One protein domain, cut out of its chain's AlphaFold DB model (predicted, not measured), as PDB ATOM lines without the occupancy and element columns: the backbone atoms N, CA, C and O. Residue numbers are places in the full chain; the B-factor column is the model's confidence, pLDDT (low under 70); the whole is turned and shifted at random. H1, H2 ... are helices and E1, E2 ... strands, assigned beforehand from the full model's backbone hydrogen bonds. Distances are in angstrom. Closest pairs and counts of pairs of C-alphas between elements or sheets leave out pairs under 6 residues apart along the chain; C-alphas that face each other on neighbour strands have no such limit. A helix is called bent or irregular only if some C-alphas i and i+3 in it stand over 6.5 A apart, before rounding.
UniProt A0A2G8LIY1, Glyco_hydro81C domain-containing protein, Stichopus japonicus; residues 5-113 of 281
ATOM      1  N   MET A   5      -0.685   1.096   7.617       65.50
ATOM      2  CA  MET A   5      -1.052   1.421   6.244       65.50
ATOM      3  C   MET A   5       0.161   1.664   5.333       65.50
ATOM      4  O   MET A   5       0.105   1.353   4.147       65.50
ATOM      5  N   ASN A   6       1.273   2.143   5.901       76.44
ATOM      6  CA  ASN A   6       2.530   2.357   5.179       76.44
ATOM      7  C   ASN A   6       3.172   1.024   4.725       76.44
ATOM      8  O   ASN A   6       3.531   0.910   3.555       76.44
ATOM      9  N   PRO A   7       3.271  -0.014   5.585       84.44
ATOM     10  CA  PRO A   7       3.635  -1.362   5.149       84.44
ATOM     11  C   PRO A   7       2.727  -1.938   4.054       84.44
ATOM     12  O   PRO A   7       3.233  -2.557   3.120       84.44
ATOM     13  N   CYS A   8       1.406  -1.730   4.145       85.31
ATOM     14  CA  CYS A   8       0.461  -2.225   3.140       85.31
ATOM     15  C   CYS A   8       0.677  -1.570   1.772       85.31
ATOM     16  O   CYS A   8       0.784  -2.287   0.782       85.31
ATOM     17  N   GLU A   9       0.786  -0.240   1.712       90.69
ATOM     18  CA  GLU A   9       1.080   0.475   0.461       90.69
ATOM     19  C   GLU A   9       2.396  -0.004  -0.148       90.69
ATOM     20  O   GLU A   9       2.434  -0.362  -1.320       90.69
ATOM     21  N   HIS A  10       3.455  -0.104   0.660       91.75
ATOM     22  CA  HIS A  10       4.755  -0.567   0.186       91.75
ATOM     23  C   HIS A  10       4.693  -1.983  -0.407       91.75
ATOM     24  O   HIS A  10       5.248  -2.231  -1.479       91.75
ATOM     25  N   ALA A  11       3.992  -2.906   0.256       92.19
ATOM     26  CA  ALA A  11       3.796  -4.256  -0.257       92.19
ATOM     27  C   ALA A  11       2.997  -4.252  -1.571       92.19
ATOM     28  O   ALA A  11       3.412  -4.887  -2.540       92.19
ATOM     29  N   LEU A  12       1.885  -3.513  -1.637       93.44
ATOM     30  CA  LEU A  12       1.077  -3.404  -2.854       93.44
ATOM     31  C   LEU A  12       1.877  -2.800  -4.013       93.44
ATOM     32  O   LEU A  12       1.821  -3.321  -5.124       93.44
ATOM     33  N   ASP A  13       2.664  -1.758  -3.754       94.56
ATOM     34  CA  ASP A  13       3.502  -1.111  -4.759       94.56
ATOM     35  C   ASP A  13       4.558  -2.063  -5.334       94.56
ATOM     36  O   ASP A  13       4.785  -2.070  -6.548       94.56
ATOM     37  N   LEU A  14       5.184  -2.884  -4.487       93.62
ATOM     38  CA  LEU A  14       6.148  -3.896  -4.917       93.62
ATOM     39  C   LEU A  14       5.484  -4.971  -5.784       93.62
ATOM     40  O   LEU A  14       5.949  -5.254  -6.890       93.62
ATOM     41  N   TRP A  15       4.385  -5.558  -5.309       91.50
ATOM     42  CA  TRP A  15       3.734  -6.686  -5.980       91.50
ATOM     43  C   TRP A  15       2.987  -6.286  -7.248       91.50
ATOM     44  O   TRP A  15       3.042  -7.009  -8.240       91.50
ATOM     45  N   LEU A  16       2.378  -5.100  -7.283       92.25
ATOM     46  CA  LEU A  16       1.818  -4.546  -8.517       92.25
ATOM     47  C   LEU A  16       2.905  -4.084  -9.493       92.25
ATOM     48  O   LEU A  16       2.584  -3.751 -10.633       92.25
ATOM     49  N   GLY A  17       4.179  -4.061  -9.082       91.62
ATOM     50  CA  GLY A  17       5.304  -3.598  -9.891       91.62
ATOM     51  C   GLY A  17       5.259  -2.096 -10.177       91.62
ATOM     52  O   GLY A  17       5.709  -1.666 -11.241       91.62
ATOM     53  N   ILE A  18       4.654  -1.322  -9.273       93.38
ATOM     54  CA  ILE A  18       4.685   0.149  -9.257       93.38
ATOM     55  C   ILE A  18       6.092   0.600  -8.861       93.38
ATOM     56  O   ILE A  18       6.663   1.490  -9.488       93.38
ATOM     57  N   THR A  19       6.672  -0.074  -7.866       93.06
ATOM     58  CA  THR A  19       8.073   0.079  -7.479       93.06
ATOM     59  C   THR A  19       8.847  -1.211  -7.741       93.06
ATOM     60  O   THR A  19       8.307  -2.317  -7.710       93.06
ATOM     61  N   SER A  20      10.137  -1.078  -8.052       90.56
ATOM     62  CA  SER A  20      11.051  -2.217  -8.171       90.56
ATOM     63  C   SER A  20      11.522  -2.680  -6.794       90.56
ATOM     64  O   SER A  20      11.722  -1.852  -5.909       90.56
ATOM     65  N   GLY A  21      11.817  -3.970  -6.642       91.12
ATOM     66  CA  GLY A  21      12.412  -4.501  -5.409       91.12
ATOM     67  C   GLY A  21      12.179  -5.993  -5.202       91.12
ATOM     68  O   GLY A  21      12.930  -6.633  -4.472       91.12
ATOM     69  N   LEU A  22      11.184  -6.563  -5.883       92.44
ATOM     70  CA  LEU A  22      10.980  -8.006  -5.898       92.44
ATOM     71  C   LEU A  22      12.018  -8.713  -6.787       92.44
ATOM     72  O   LEU A  22      12.357  -8.192  -7.859       92.44
ATOM     73  N   PRO A  23      12.476  -9.916  -6.393       92.31
ATOM     74  CA  PRO A  23      13.188 -10.822  -7.287       92.31
ATOM     75  C   PRO A  23      12.387 -11.048  -8.569       92.31
ATOM     76  O   PRO A  23      11.156 -11.117  -8.534       92.31
ATOM     77  N   VAL A  24      13.069 -11.155  -9.711       90.19
ATOM     78  CA  VAL A  24      12.424 -11.197 -11.035       90.19
ATOM     79  C   VAL A  24      11.443 -12.366 -11.179       90.19
ATOM     80  O   VAL A  24      10.449 -12.247 -11.893       90.19
ATOM     81  N   GLU A  25      11.688 -13.463 -10.466       91.69
ATOM     82  CA  GLU A  25      10.841 -14.648 -10.388       91.69
ATOM     83  C   GLU A  25       9.496 -14.419  -9.678       91.69
ATOM     84  O   GLU A  25       8.535 -15.133  -9.969       91.69
ATOM     85  N   ASN A  26       9.415 -13.403  -8.813       90.31
ATOM     86  CA  ASN A  26       8.232 -13.062  -8.015       90.31
ATOM     87  C   ASN A  26       7.445 -11.881  -8.590       90.31
ATOM     88  O   ASN A  26       6.434 -11.474  -8.024       90.31
ATOM     89  N   VAL A  27       7.893 -11.296  -9.702       91.50
ATOM     90  CA  VAL A  27       7.167 -10.181 -10.313       91.50
ATOM     91  C   VAL A  27       6.100 -10.714 -11.258       91.50
ATOM     92  O   VAL A  27       6.388 -11.529 -12.135       91.50
ATOM     93  N   PHE A  28       4.887 -10.176 -11.146       91.56
ATOM     94  CA  PHE A  28       3.845 -10.411 -12.136       91.56
ATOM     95  C   PHE A  28       4.281  -9.958 -13.540       91.56
ATOM     96  O   PHE A  28       4.921  -8.917 -13.749       91.56
ATOM     97  N   ARG A  29       3.921 -10.769 -14.526       91.31
ATOM     98  CA  ARG A  29       4.125 -10.555 -15.956       91.31
ATOM     99  C   ARG A  29       2.821 -10.831 -16.681       91.31
ATOM    100  O   ARG A  29       1.951 -11.515 -16.158       91.31
ATOM    101  N   TYR A  30       2.715 -10.308 -17.890       94.69
ATOM    102  CA  TYR A  30       1.650 -10.689 -18.800       94.69
ATOM    103  C   TYR A  30       2.212 -11.673 -19.823       94.69
ATOM    104  O   TYR A  30       3.201 -11.374 -20.495       94.69
ATOM    105  N   ASP A  31       1.597 -12.841 -19.913       94.88
ATOM    106  CA  ASP A  31       1.890 -13.837 -20.930       94.88
ATOM    107  C   ASP A  31       1.011 -13.591 -22.159       94.88
ATOM    108  O   ASP A  31      -0.218 -13.669 -22.118       94.88
ATOM    109  N   THR A  32       1.667 -13.302 -23.278       95.62
ATOM    110  CA  THR A  32       1.019 -13.013 -24.559       95.62
ATOM    111  C   THR A  32       0.547 -14.263 -25.298       95.62
ATOM    112  O   THR A  32      -0.170 -14.123 -26.285       95.62
ATOM    113  N   VAL A  33       0.962 -15.464 -24.882       93.56
ATOM    114  CA  VAL A  33       0.560 -16.728 -25.516       93.56
ATOM    115  C   VAL A  33      -0.834 -17.135 -25.051       93.56
ATOM    116  O   VAL A  33      -1.706 -17.375 -25.883       93.56
ATOM    117  N   TRP A  34      -1.062 -17.173 -23.736       91.88
ATOM    118  CA  TRP A  34      -2.347 -17.574 -23.146       91.88
ATOM    119  C   TRP A  34      -3.210 -16.399 -22.667       91.88
ATOM    120  O   TRP A  34      -4.338 -16.607 -22.210       91.88
ATOM    121  N   GLY A  35      -2.691 -15.172 -22.782       95.06
ATOM    122  CA  GLY A  35      -3.399 -13.937 -22.461       95.06
ATOM    123  C   GLY A  35      -3.744 -13.852 -20.982       95.06
ATOM    124  O   GLY A  35      -4.915 -13.901 -20.616       95.06
ATOM    125  N   GLY A  36      -2.744 -13.816 -20.105       94.62
ATOM    126  CA  GLY A  36      -2.992 -13.852 -18.667       94.62
ATOM    127  C   GLY A  36      -1.827 -13.420 -17.798       94.62
ATOM    128  O   GLY A  36      -0.721 -13.169 -18.277       94.62
ATOM    129  N   MET A  37      -2.101 -13.292 -16.503       94.94
ATOM    130  CA  MET A  37      -1.082 -12.945 -15.517       94.94
ATOM    131  C   MET A  37      -0.215 -14.165 -15.237       94.94
ATOM    132  O   MET A  37      -0.718 -15.253 -15.015       94.94
ATOM    133  N   TYR A  38       1.095 -13.981 -15.230       93.69
ATOM    134  CA  TYR A  38       2.070 -15.039 -15.029       93.69
ATOM    135  C   TYR A  38       3.090 -14.605 -13.986       93.69
ATOM    136  O   TYR A  38       3.512 -13.449 -13.938       93.69
ATOM    137  N   MET A  39       3.524 -15.554 -13.171       91.50
ATOM    138  CA  MET A  39       4.640 -15.400 -12.253       91.50
ATOM    139  C   MET A  39       5.453 -16.677 -12.317       91.50
ATOM    140  O   MET A  39       4.877 -17.758 -12.368       91.50
ATOM    141  N   ARG A  40       6.782 -16.559 -12.350       91.44
ATOM    142  CA  ARG A  40       7.661 -17.723 -12.487       91.44
ATOM    143  C   ARG A  40       7.632 -18.597 -11.236       91.44
ATOM    144  O   ARG A  40       7.625 -19.817 -11.360       91.44
ATOM    145  N   SER A  41       7.686 -17.967 -10.061       89.25
ATOM    146  CA  SER A  41       7.597 -18.614  -8.744       89.25
ATOM    147  C   SER A  41       8.585 -19.774  -8.514       89.25
ATOM    148  O   SER A  41       8.323 -20.674  -7.721       89.25
ATOM    149  N   ALA A  42       9.719 -19.760  -9.217       90.75
ATOM    150  CA  ALA A  42      10.819 -20.715  -9.103       90.75
ATOM    151  C   ALA A  42      12.140 -19.989  -9.365       90.75
ATOM    152  O   ALA A  42      12.173 -19.020 -10.136       90.75
ATOM    153  N   GLY A  43      13.236 -20.474  -8.775       90.94
ATOM    154  CA  GLY A  43      14.553 -19.867  -8.949       90.94
ATOM    155  C   GLY A  43      14.934 -19.744 -10.427       90.94
ATOM    156  O   GLY A  43      14.511 -20.541 -11.267       90.94
ATOM    157  N   LEU A  44      15.735 -18.737 -10.784       89.75
ATOM    158  CA  LEU A  44      16.085 -18.445 -12.186       89.75
ATOM    159  C   LEU A  44      16.687 -19.633 -12.952       89.75
ATOM    160  O   LEU A  44      16.464 -19.763 -14.152       89.75
ATOM    161  N   ASN A  45      17.405 -20.507 -12.248       92.00
ATOM    162  CA  ASN A  45      18.067 -21.682 -12.819       92.00
ATOM    163  C   ASN A  45      17.313 -22.993 -12.546       92.00
ATOM    164  O   ASN A  45      17.816 -24.068 -12.864       92.00
ATOM    165  N   GLU A  46      16.128 -22.920 -11.945       90.94
ATOM    166  CA  GLU A  46      15.320 -24.091 -11.620       90.94
ATOM    167  C   GLU A  46      14.346 -24.427 -12.758       90.94
ATOM    168  O   GLU A  46      13.862 -23.532 -13.463       90.94
ATOM    169  N   PRO A  47      14.034 -25.713 -12.978       88.81
ATOM    170  CA  PRO A  47      12.944 -26.080 -13.871       88.81
ATOM    171  C   PRO A  47      11.611 -25.532 -13.335       88.81
ATOM    172  O   PRO A  47      11.322 -25.634 -12.145       88.81
ATOM    173  N   ILE A  48      10.783 -24.983 -14.228       88.06
ATOM    174  CA  ILE A  48       9.383 -24.674 -13.914       88.06
ATOM    175  C   ILE A  48       8.567 -25.925 -14.220       88.06
ATOM    176  O   ILE A  48       8.563 -26.398 -15.359       88.06
ATOM    177  N   PHE A  49       7.862 -26.446 -13.222       85.69
ATOM    178  CA  PHE A  49       6.928 -27.550 -13.403       85.69
ATOM    179  C   PHE A  49       5.487 -27.032 -13.415       85.69
ATOM    180  O   PHE A  49       5.214 -26.012 -12.789       85.69
ATOM    181  N   PRO A  50       4.529 -27.736 -14.046       78.75
ATOM    182  CA  PRO A  50       3.136 -27.288 -14.085       78.75
ATOM    183  C   PRO A  50       2.455 -27.087 -12.725       78.75
ATOM    184  O   PRO A  50       1.436 -26.420 -12.662       78.75
ATOM    185  N   TRP A  51       2.998 -27.661 -11.648       76.81
ATOM    186  CA  TRP A  51       2.508 -27.534 -10.269       76.81
ATOM    187  C   TRP A  51       3.333 -26.551  -9.421       76.81
ATOM    188  O   TRP A  51       3.090 -26.419  -8.222       76.81
ATOM    189  N   THR A  52       4.325 -25.865 -10.003       81.75
ATOM    190  CA  THR A  52       5.083 -24.815  -9.308       81.75
ATOM    191  C   THR A  52       4.116 -23.746  -8.795       81.75
ATOM    192  O   THR A  52       3.262 -23.278  -9.547       81.75
ATOM    193  N   ASN A  53       4.255 -23.375  -7.516       82.75
ATOM    194  CA  ASN A  53       3.341 -22.467  -6.816       82.75
ATOM    195  C   ASN A  53       1.873 -22.886  -6.979       82.75
ATOM    196  O   ASN A  53       1.063 -22.132  -7.507       82.75
ATOM    197  N   PHE A  54       1.580 -24.142  -6.625       80.62
ATOM    198  CA  PHE A  54       0.246 -24.746  -6.737       80.62
ATOM    199  C   PHE A  54      -0.350 -24.675  -8.156       80.62
ATOM    200  O   PHE A  54      -1.548 -24.783  -8.371       80.62
ATOM    201  N   GLY A  55       0.515 -24.539  -9.162       81.62
ATOM    202  CA  GLY A  55       0.138 -24.478 -10.565       81.62
ATOM    203  C   GLY A  55      -0.245 -23.094 -11.082       81.62
ATOM    204  O   GLY A  55      -0.702 -22.992 -12.223       81.62
ATOM    205  N   PHE A  56       0.050 -22.031 -10.329       86.00
ATOM    206  CA  PHE A  56      -0.061 -20.650 -10.808       86.00
ATOM    207  C   PHE A  56       0.653 -20.455 -12.158       86.00
ATOM    208  O   PHE A  56       0.120 -19.884 -13.100       86.00
ATOM    209  N   VAL A  57       1.845 -21.033 -12.330       87.81
ATOM    210  CA  VAL A  57       2.596 -20.959 -13.603       87.81
ATOM    211  C   VAL A  57       1.846 -21.551 -14.806       87.81
ATOM    212  O   VAL A  57       2.238 -21.318 -15.946       87.81
ATOM    213  N   SER A  58       0.817 -22.363 -14.560       86.81
ATOM    214  CA  SER A  58      -0.001 -23.047 -15.564       86.81
ATOM    215  C   SER A  58      -1.455 -22.582 -15.572       86.81
ATOM    216  O   SER A  58      -2.280 -23.253 -16.186       86.81
ATOM    217  N   TYR A  59      -1.777 -21.440 -14.953       87.38
ATOM    218  CA  TYR A  59      -3.139 -20.901 -14.827       87.38
ATOM    219  C   TYR A  59      -4.069 -21.659 -13.870       87.38
ATOM    220  O   TYR A  59      -5.274 -21.394 -13.862       87.38
ATOM    221  N   ALA A  60      -3.538 -22.581 -13.065       80.31
ATOM    222  CA  ALA A  60      -4.288 -23.205 -11.979       80.31
ATOM    223  C   ALA A  60      -4.382 -22.245 -10.785       80.31
ATOM    224  O   ALA A  60      -3.493 -21.421 -10.575       80.31
ATOM    225  N   ASP A  61      -5.479 -22.326 -10.037       79.50
ATOM    226  CA  ASP A  61      -5.697 -21.617  -8.768       79.50
ATOM    227  C   ASP A  61      -5.569 -20.080  -8.799       79.50
ATOM    228  O   ASP A  61      -5.559 -19.426  -7.755       79.50
ATOM    229  N   HIS A  62      -5.545 -19.441  -9.976       88.19
ATOM    230  CA  HIS A  62      -5.389 -17.983 -10.056       88.19
ATOM    231  C   HIS A  62      -6.449 -17.227  -9.256       88.19
ATOM    232  O   HIS A  62      -6.128 -16.213  -8.646       88.19
ATOM    233  N   HIS A  63      -7.696 -17.707  -9.223       80.25
ATOM    234  CA  HIS A  63      -8.757 -17.065  -8.444       80.25
ATOM    235  C   HIS A  63      -8.516 -17.163  -6.930       80.25
ATOM    236  O   HIS A  63      -8.818 -16.203  -6.224       80.25
ATOM    237  N   PHE A  64      -7.896 -18.243  -6.441       81.06
ATOM    238  CA  PHE A  64      -7.473 -18.345  -5.045       81.06
ATOM    239  C   PHE A  64      -6.325 -17.387  -4.739       81.06
ATOM    240  O   PHE A  64      -6.430 -16.579  -3.822       81.06
ATOM    241  N   HIS A  65      -5.257 -17.401  -5.540       86.75
ATOM    242  CA  HIS A  65      -4.082 -16.563  -5.284       86.75
ATOM    243  C   HIS A  65      -4.366 -15.065  -5.479       86.75
ATOM    244  O   HIS A  65      -4.065 -14.241  -4.616       86.75
ATOM    245  N   ILE A  66      -4.950 -14.691  -6.620       88.38
ATOM    246  CA  ILE A  66      -5.229 -13.294  -6.979       88.38
ATOM    247  C   ILE A  66      -6.411 -12.744  -6.167       88.38
ATOM    248  O   ILE A  66      -6.457 -11.541  -5.916       88.38
ATOM    249  N   GLY A  67      -7.324 -13.596  -5.690       84.31
ATOM    250  CA  GLY A  67      -8.431 -13.191  -4.822       84.31
ATOM    251  C   GLY A  67      -7.961 -12.446  -3.568       84.31
ATOM    252  O   GLY A  67      -8.457 -11.354  -3.286       84.31
ATOM    253  N   TYR A  68      -6.937 -12.960  -2.876       85.69
ATOM    254  CA  TYR A  68      -6.340 -12.287  -1.713       85.69
ATOM    255  C   TYR A  68      -5.720 -10.930  -2.067       85.69
ATOM    256  O   TYR A  68      -5.888  -9.959  -1.326       85.69
ATOM    257  N   TRP A  69      -5.053 -10.833  -3.222       86.31
ATOM    258  CA  TRP A  69      -4.516  -9.562  -3.716       86.31
ATOM    259  C   TRP A  69      -5.625  -8.549  -3.979       86.31
ATOM    260  O   TRP A  69      -5.539  -7.417  -3.508       86.31
ATOM    261  N   ILE A  70      -6.682  -8.949  -4.689       86.06
ATOM    262  CA  ILE A  70      -7.826  -8.079  -4.979       86.06
ATOM    263  C   ILE A  70      -8.496  -7.622  -3.682       86.06
ATOM    264  O   ILE A  70      -8.824  -6.443  -3.571       86.06
ATOM    265  N   TYR A  71      -8.646  -8.504  -2.691       84.44
ATOM    266  CA  TYR A  71      -9.189  -8.143  -1.382       84.44
ATOM    267  C   TYR A  71      -8.336  -7.074  -0.679       84.44
ATOM    268  O   TYR A  71      -8.855  -6.024  -0.293       84.44
ATOM    269  N   ALA A  72      -7.019  -7.291  -0.576       86.00
ATOM    270  CA  ALA A  72      -6.102  -6.333   0.044       86.00
ATOM    271  C   ALA A  72      -6.088  -4.979  -0.691       86.00
ATOM    272  O   ALA A  72      -6.154  -3.921  -0.061       86.00
ATOM    273  N   ILE A  73      -6.070  -5.010  -2.028       87.19
ATOM    274  CA  ILE A  73      -6.135  -3.818  -2.883       87.19
ATOM    275  C   ILE A  73      -7.452  -3.075  -2.673       87.19
ATOM    276  O   ILE A  73      -7.433  -1.860  -2.503       87.19
ATOM    277  N   ALA A  74      -8.591  -3.771  -2.683       85.31
ATOM    278  CA  ALA A  74      -9.905  -3.158  -2.515       85.31
ATOM    279  C   ALA A  74     -10.031  -2.484  -1.145       85.31
ATOM    280  O   ALA A  74     -10.525  -1.358  -1.049       85.31
ATOM    281  N   TYR A  75      -9.527  -3.137  -0.094       86.12
ATOM    282  CA  TYR A  75      -9.484  -2.559   1.243       86.12
ATOM    283  C   TYR A  75      -8.630  -1.287   1.284       86.12
ATOM    284  O   TYR A  75      -9.087  -0.262   1.786       86.12
ATOM    285  N   TYR A  76      -7.419  -1.314   0.722       87.62
ATOM    286  CA  TYR A  76      -6.550  -0.136   0.683       87.62
ATOM    287  C   TYR A  76      -7.160   0.993  -0.169       87.62
ATOM    288  O   TYR A  76      -7.273   2.132   0.286       87.62
ATOM    289  N   ALA A  77      -7.661   0.675  -1.365       87.12
ATOM    290  CA  ALA A  77      -8.293   1.623  -2.283       87.12
ATOM    291  C   ALA A  77      -9.529   2.314  -1.682       87.12
ATOM    292  O   ALA A  77      -9.788   3.473  -2.002       87.12
ATOM    293  N   LYS A  78     -10.261   1.647  -0.776       86.69
ATOM    294  CA  LYS A  78     -11.381   2.248  -0.031       86.69
ATOM    295  C   LYS A  78     -10.953   3.476   0.779       86.69
ATOM    296  O   LYS A  78     -11.731   4.419   0.895       86.69
ATOM    297  N   TYR A  79      -9.743   3.470   1.336       89.62
ATOM    298  CA  TYR A  79      -9.215   4.574   2.147       89.62
ATOM    299  C   TYR A  79      -8.280   5.506   1.362       89.62
ATOM    300  O   TYR A  79      -8.132   6.665   1.742       89.62
ATOM    301  N   TYR A  80      -7.696   5.031   0.257       92.06
ATOM    302  CA  TYR A  80      -6.754   5.777  -0.589       92.06
ATOM    303  C   TYR A  80      -7.178   5.750  -2.067       92.06
ATOM    304  O   TYR A  80      -6.454   5.222  -2.920       92.06
ATOM    305  N   PRO A  81      -8.342   6.332  -2.412       90.31
ATOM    306  CA  PRO A  81      -8.865   6.289  -3.775       90.31
ATOM    307  C   PRO A  81      -7.933   6.980  -4.777       90.31
ATOM    308  O   PRO A  81      -7.794   6.508  -5.900       90.31
ATOM    309  N   GLU A  82      -7.231   8.042  -4.372       94.31
ATOM    310  CA  GLU A  82      -6.263   8.738  -5.232       94.31
ATOM    311  C   GLU A  82      -5.097   7.838  -5.662       94.31
ATOM    312  O   GLU A  82      -4.635   7.928  -6.797       94.31
ATOM    313  N   TRP A  83      -4.633   6.929  -4.794       94.31
ATOM    314  CA  TRP A  83      -3.614   5.945  -5.170       94.31
ATOM    315  C   TRP A  83      -4.163   4.955  -6.203       94.31
ATOM    316  O   TRP A  83      -3.486   4.668  -7.190       94.31
ATOM    317  N   ALA A  84      -5.397   4.476  -6.025       91.69
ATOM    318  CA  ALA A  84      -6.018   3.507  -6.929       91.69
ATOM    319  C   ALA A  84      -6.425   4.119  -8.283       91.69
ATOM    320  O   ALA A  84      -6.407   3.429  -9.300       91.69
ATOM    321  N   ASN A  85      -6.769   5.411  -8.299       89.56
ATOM    322  CA  ASN A  85      -7.235   6.138  -9.480       89.56
ATOM    323  C   ASN A  85      -6.105   6.640 -10.387       89.56
ATOM    324  O   ASN A  85      -6.386   7.102 -11.495       89.56
ATOM    325  N   LYS A  86      -4.834   6.535  -9.972       96.00
ATOM    326  CA  LYS A  86      -3.704   6.710 -10.896       96.00
ATOM    327  C   LYS A  86      -3.866   5.720 -12.045       96.00
ATOM    328  O   LYS A  86      -4.026   4.526 -11.798       96.00
ATOM    329  N   GLU A  87      -3.799   6.204 -13.282       95.62
ATOM    330  CA  GLU A  87      -4.112   5.387 -14.463       95.62
ATOM    331  C   GLU A  87      -3.284   4.093 -14.511       95.62
ATOM    332  O   GLU A  87      -3.842   3.007 -14.670       95.62
ATOM    333  N   ASP A  88      -1.979   4.175 -14.241       94.94
ATOM    334  CA  ASP A  88      -1.098   3.003 -14.207       94.94
ATOM    335  C   ASP A  88      -1.497   1.992 -13.120       94.94
ATOM    336  O   ASP A  88      -1.494   0.781 -13.358       94.94
ATOM    337  N   ASN A  89      -1.877   2.467 -11.929       94.31
ATOM    338  CA  ASN A  89      -2.312   1.604 -10.830       94.31
ATOM    339  C   ASN A  89      -3.635   0.934 -11.185       94.31
ATOM    340  O   ASN A  89      -3.772  -0.281 -11.060       94.31
ATOM    341  N   ARG A  90      -4.582   1.704 -11.721       92.50
ATOM    342  CA  ARG A  90      -5.868   1.198 -12.188       92.50
ATOM    343  C   ARG A  90      -5.697   0.118 -13.258       92.50
ATOM    344  O   ARG A  90      -6.375  -0.907 -13.193       92.50
ATOM    345  N   ILE A  91      -4.780   0.288 -14.211       94.00
ATOM    346  CA  ILE A  91      -4.473  -0.730 -15.230       94.00
ATOM    347  C   ILE A  91      -3.925  -2.007 -14.581       94.00
ATOM    348  O   ILE A  91      -4.375  -3.104 -14.916       94.00
ATOM    349  N   ARG A  92      -2.998  -1.892 -13.624       94.31
ATOM    350  CA  ARG A  92      -2.419  -3.050 -12.914       94.31
ATOM    351  C   ARG A  92      -3.475  -3.808 -12.108       94.31
ATOM    352  O   ARG A  92      -3.605  -5.020 -12.257       94.31
ATOM    353  N   ILE A  93      -4.279  -3.087 -11.329       90.88
ATOM    354  CA  ILE A  93      -5.369  -3.642 -10.514       90.88
ATOM    355  C   ILE A  93      -6.407  -4.337 -11.403       90.88
ATOM    356  O   ILE A  93      -6.789  -5.480 -11.156       90.88
ATOM    357  N   THR A  94      -6.851  -3.673 -12.473       91.38
ATOM    358  CA  THR A  94      -7.863  -4.246 -13.373       91.38
ATOM    359  C   THR A  94      -7.331  -5.427 -14.177       91.38
ATOM    360  O   THR A  94      -8.111  -6.317 -14.500       91.38
ATOM    361  N   SER A  95      -6.028  -5.492 -14.462       94.50
ATOM    362  CA  SER A  95      -5.401  -6.648 -15.120       94.50
ATOM    363  C   SER A  95      -5.484  -7.915 -14.261       94.50
ATOM    364  O   SER A  95      -5.841  -8.969 -14.777       94.50
ATOM    365  N   LEU A  96      -5.260  -7.802 -12.947       92.00
ATOM    366  CA  LEU A  96      -5.454  -8.913 -12.006       92.00
ATOM    367  C   LEU A  96      -6.910  -9.407 -11.997       92.00
ATOM    368  O   LEU A  96      -7.164 -10.603 -12.108       92.00
ATOM    369  N   ALA A  97      -7.879  -8.487 -11.929       88.94
ATOM    370  CA  ALA A  97      -9.299  -8.844 -11.951       88.94
ATOM    371  C   ALA A  97      -9.733  -9.481 -13.284       88.94
ATOM    372  O   ALA A  97     -10.509 -10.439 -13.304       88.94
ATOM    373  N   ARG A  98      -9.219  -8.972 -14.411       92.88
ATOM    374  CA  ARG A  98      -9.518  -9.496 -15.753       92.88
ATOM    375  C   ARG A  98      -8.957 -10.899 -15.959       92.88
ATOM    376  O   ARG A  98      -9.604 -11.697 -16.629       92.88
ATOM    377  N   ASP A  99      -7.823 -11.225 -15.347       94.12
ATOM    378  CA  ASP A  99      -7.230 -12.554 -15.468       94.12
ATOM    379  C   ASP A  99      -8.104 -13.676 -14.897       94.12
ATOM    380  O   ASP A  99      -8.189 -14.748 -15.500       94.12
ATOM    381  N   ILE A 100      -8.791 -13.418 -13.783       86.50
ATOM    382  CA  ILE A 100      -9.655 -14.411 -13.131       86.50
ATOM    383  C   ILE A 100     -11.113 -14.331 -13.598       86.50
ATOM    384  O   ILE A 100     -11.807 -15.346 -13.631       86.50
ATOM    385  N   GLY A 101     -11.581 -13.137 -13.979       82.75
ATOM    386  CA  GLY A 101     -13.007 -12.839 -14.117       82.75
ATOM    387  C   GLY A 101     -13.345 -11.794 -15.177       82.75
ATOM    388  O   GLY A 101     -14.263 -11.005 -14.966       82.75
ATOM    389  N   ASN A 102     -12.636 -11.749 -16.313       89.38
ATOM    390  CA  ASN A 102     -12.987 -10.830 -17.399       89.38
ATOM    391  C   ASN A 102     -14.447 -11.048 -17.875       89.38
ATOM    392  O   ASN A 102     -14.772 -12.132 -18.369       89.38
ATOM    393  N   PRO A 103     -15.323 -10.027 -17.802       84.88
ATOM    394  CA  PRO A 103     -16.734 -10.162 -18.160       84.88
ATOM    395  C   PRO A 103     -17.008 -10.026 -19.668       84.88
ATOM    396  O   PRO A 103     -18.151 -10.169 -20.101       84.88
ATOM    397  N   SER A 104     -16.005  -9.693 -20.487       91.69
ATOM    398  CA  SER A 104     -16.212  -9.241 -21.864       91.69
ATOM    399  C   SER A 104     -15.487 -10.102 -22.891       91.69
ATOM    400  O   SER A 104     -14.264 -10.201 -22.898       91.69
ATOM    401  N   LYS A 105     -16.239 -10.600 -23.877       92.31
ATOM    402  CA  LYS A 105     -15.679 -11.238 -25.084       92.31
ATOM    403  C   LYS A 105     -14.966 -10.257 -26.025       92.31
ATOM    404  O   LYS A 105     -14.353 -10.684 -26.994       92.31
ATOM    405  N   LYS A 106     -15.099  -8.943 -25.793       96.31
ATOM    406  CA  LYS A 106     -14.425  -7.898 -26.587       96.31
ATOM    407  C   LYS A 106     -13.006  -7.616 -26.099       96.31
ATOM    408  O   LYS A 106     -12.264  -6.916 -26.778       96.31
ATOM    409  N   ASP A 107     -12.668  -8.088 -24.906       95.19
ATOM    410  CA  ASP A 107     -11.323  -7.971 -24.375       95.19
ATOM    411  C   ASP A 107     -10.402  -8.949 -25.112       95.19
ATOM    412  O   ASP A 107     -10.612 -10.158 -25.074       95.19
ATOM    413  N   VAL A 108      -9.400  -8.410 -25.805       95.06
ATOM    414  CA  VAL A 108      -8.429  -9.194 -26.581       95.06
ATOM    415  C   VAL A 108      -7.221  -9.638 -25.756       95.06
ATOM    416  O   VAL A 108      -6.382 -10.373 -26.267       95.06
ATOM    417  N   TYR A 109      -7.107  -9.174 -24.509       95.88
ATOM    418  CA  TYR A 109      -5.965  -9.450 -23.640       95.88
ATOM    419  C   TYR A 109      -6.245 -10.587 -22.652       95.88
ATOM    420  O   TYR A 109      -5.353 -11.360 -22.337       95.88
ATOM    421  N   PHE A 110      -7.479 -10.726 -22.170       95.56
ATOM    422  CA  PHE A 110      -7.819 -11.772 -21.203       95.56
ATOM    423  C   PHE A 110      -8.989 -12.630 -21.694       95.56
ATOM    424  O   PHE A 110      -9.997 -12.079 -22.141       95.56
ATOM    425  N   PRO A 111      -8.924 -13.969 -21.575       91.94
ATOM    426  CA  PRO A 111     -10.064 -14.849 -21.795       91.94
ATOM    427  C   PRO A 111     -11.249 -14.469 -20.912       91.94
ATOM    428  O   PRO A 111     -11.083 -14.068 -19.762       91.94
ATOM    429  N   THR A 112     -12.464 -14.611 -21.437       90.50
ATOM    430  CA  THR A 112     -13.680 -14.362 -20.658       90.50
ATOM    431  C   THR A 112     -13.781 -15.376 -19.520       90.50
ATOM    432  O   THR A 112     -13.709 -16.572 -19.778       90.50
ATOM    433  N   VAL A 113     -13.958 -14.883 -18.290       84.38
ATOM    434  CA  VAL A 113     -14.189 -15.654 -17.057       84.38
ATOM    435  C   VAL A 113     -13.321 -16.913 -16.893       84.38
ATOM    436  O   VAL A 113     -13.845 -17.982 -16.606       84.38
TER     437      VAL A 113
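What this domain is: This is residues 5 to 113 of the 281 residues of the protein "Glyco_hydro81C domain-containing protein" of Stichopus japonicus (UniProt A0A2G8LIY1). Two long helices, H3 and H5, run opposite ways as a V, coming closest where H3 begins and H5 ends, and the short H4 bridges the open end between them. H1 packs on the second half of H3, while a small hairpin of strands, E1 and E2, sits by the last turns of H5, and long loops make much of the rest. The printed part has 109 residues, with five named helices and two named strands in the order H1, E1, E2, H2, H3, H4, H5; the two-strand sheet is antiparallel and the class is mostly helix. The whole is compact, with a radius of gyration of the C-alphas of 14.2 A and spans of 40 by 34 by 21 A.

How they stand to each other: H1, residues 5 to 15, touches H3, residues 62 to 79, with residues 73 to 76 of H3 alone; the closest C-alphas, of Leu 12 and Ile 73, are 7.2 A apart, and the two run opposite ways at a steep tilt of 41 degrees. E1, residues 29 to 31, and E2, residues 36 to 38, form a hairpin with 129 degrees between their directions; N 29 and O 38 are 2.8 A apart and N 31 and O 36 are 2.9 A apart, within hydrogen-bond range. The closest C-alphas of E2 and H5, residues 87 to 101, are those of Gly 36 and Asp 99, at 5.5 A. H2, residues 52 to 58, is close to H3 but not clearly touching, with the C-alphas of Phe 56 and His 62 6.0 A apart. H3 touches H5, opposite ways at 37 degrees, only just a steep tilt; their closest C-alphas, of His 63 and Ile 100, are 5.5 A apart. H4, residues 81 to 85, is close to H3 but not clearly touching, with the C-alphas of Ala 77 and Ala 84 5.5 A apart. H1 and H5 are apart. Every O i to N i+4 pair is within hydrogen-bond range in H1 and H4, against 11 of 14 in H3, 10 of 11 in H5 and 0 of 3 in H2, which has 3 of 4 O i to N i+3 pairs within range.

Where its parts are: H1 begins at C-alpha 5, (-1.052, 1.421, 6.244), and is 15.4 A long. H2 is irregular, with C-alphas 54 and 57 8.2 A apart. H3 is 25.9 A long from C-alpha 62, (-5.389, -17.983, -10.056), with a kink of 26 degrees near residue 69. H5 is 20.3 A long and ends at C-alpha 101, (-13.007, -12.839, -14.117).

The domain as a whole: The two C-alphas farthest apart, of Pro 47 and Tyr 79, are 41.1 A apart. The printed part has no cut. The links H1 to E1 and E2 to H2 are long, with 13 residues each. The mean pLDDT of the printed part is 89.4, and residue 5 is under 70.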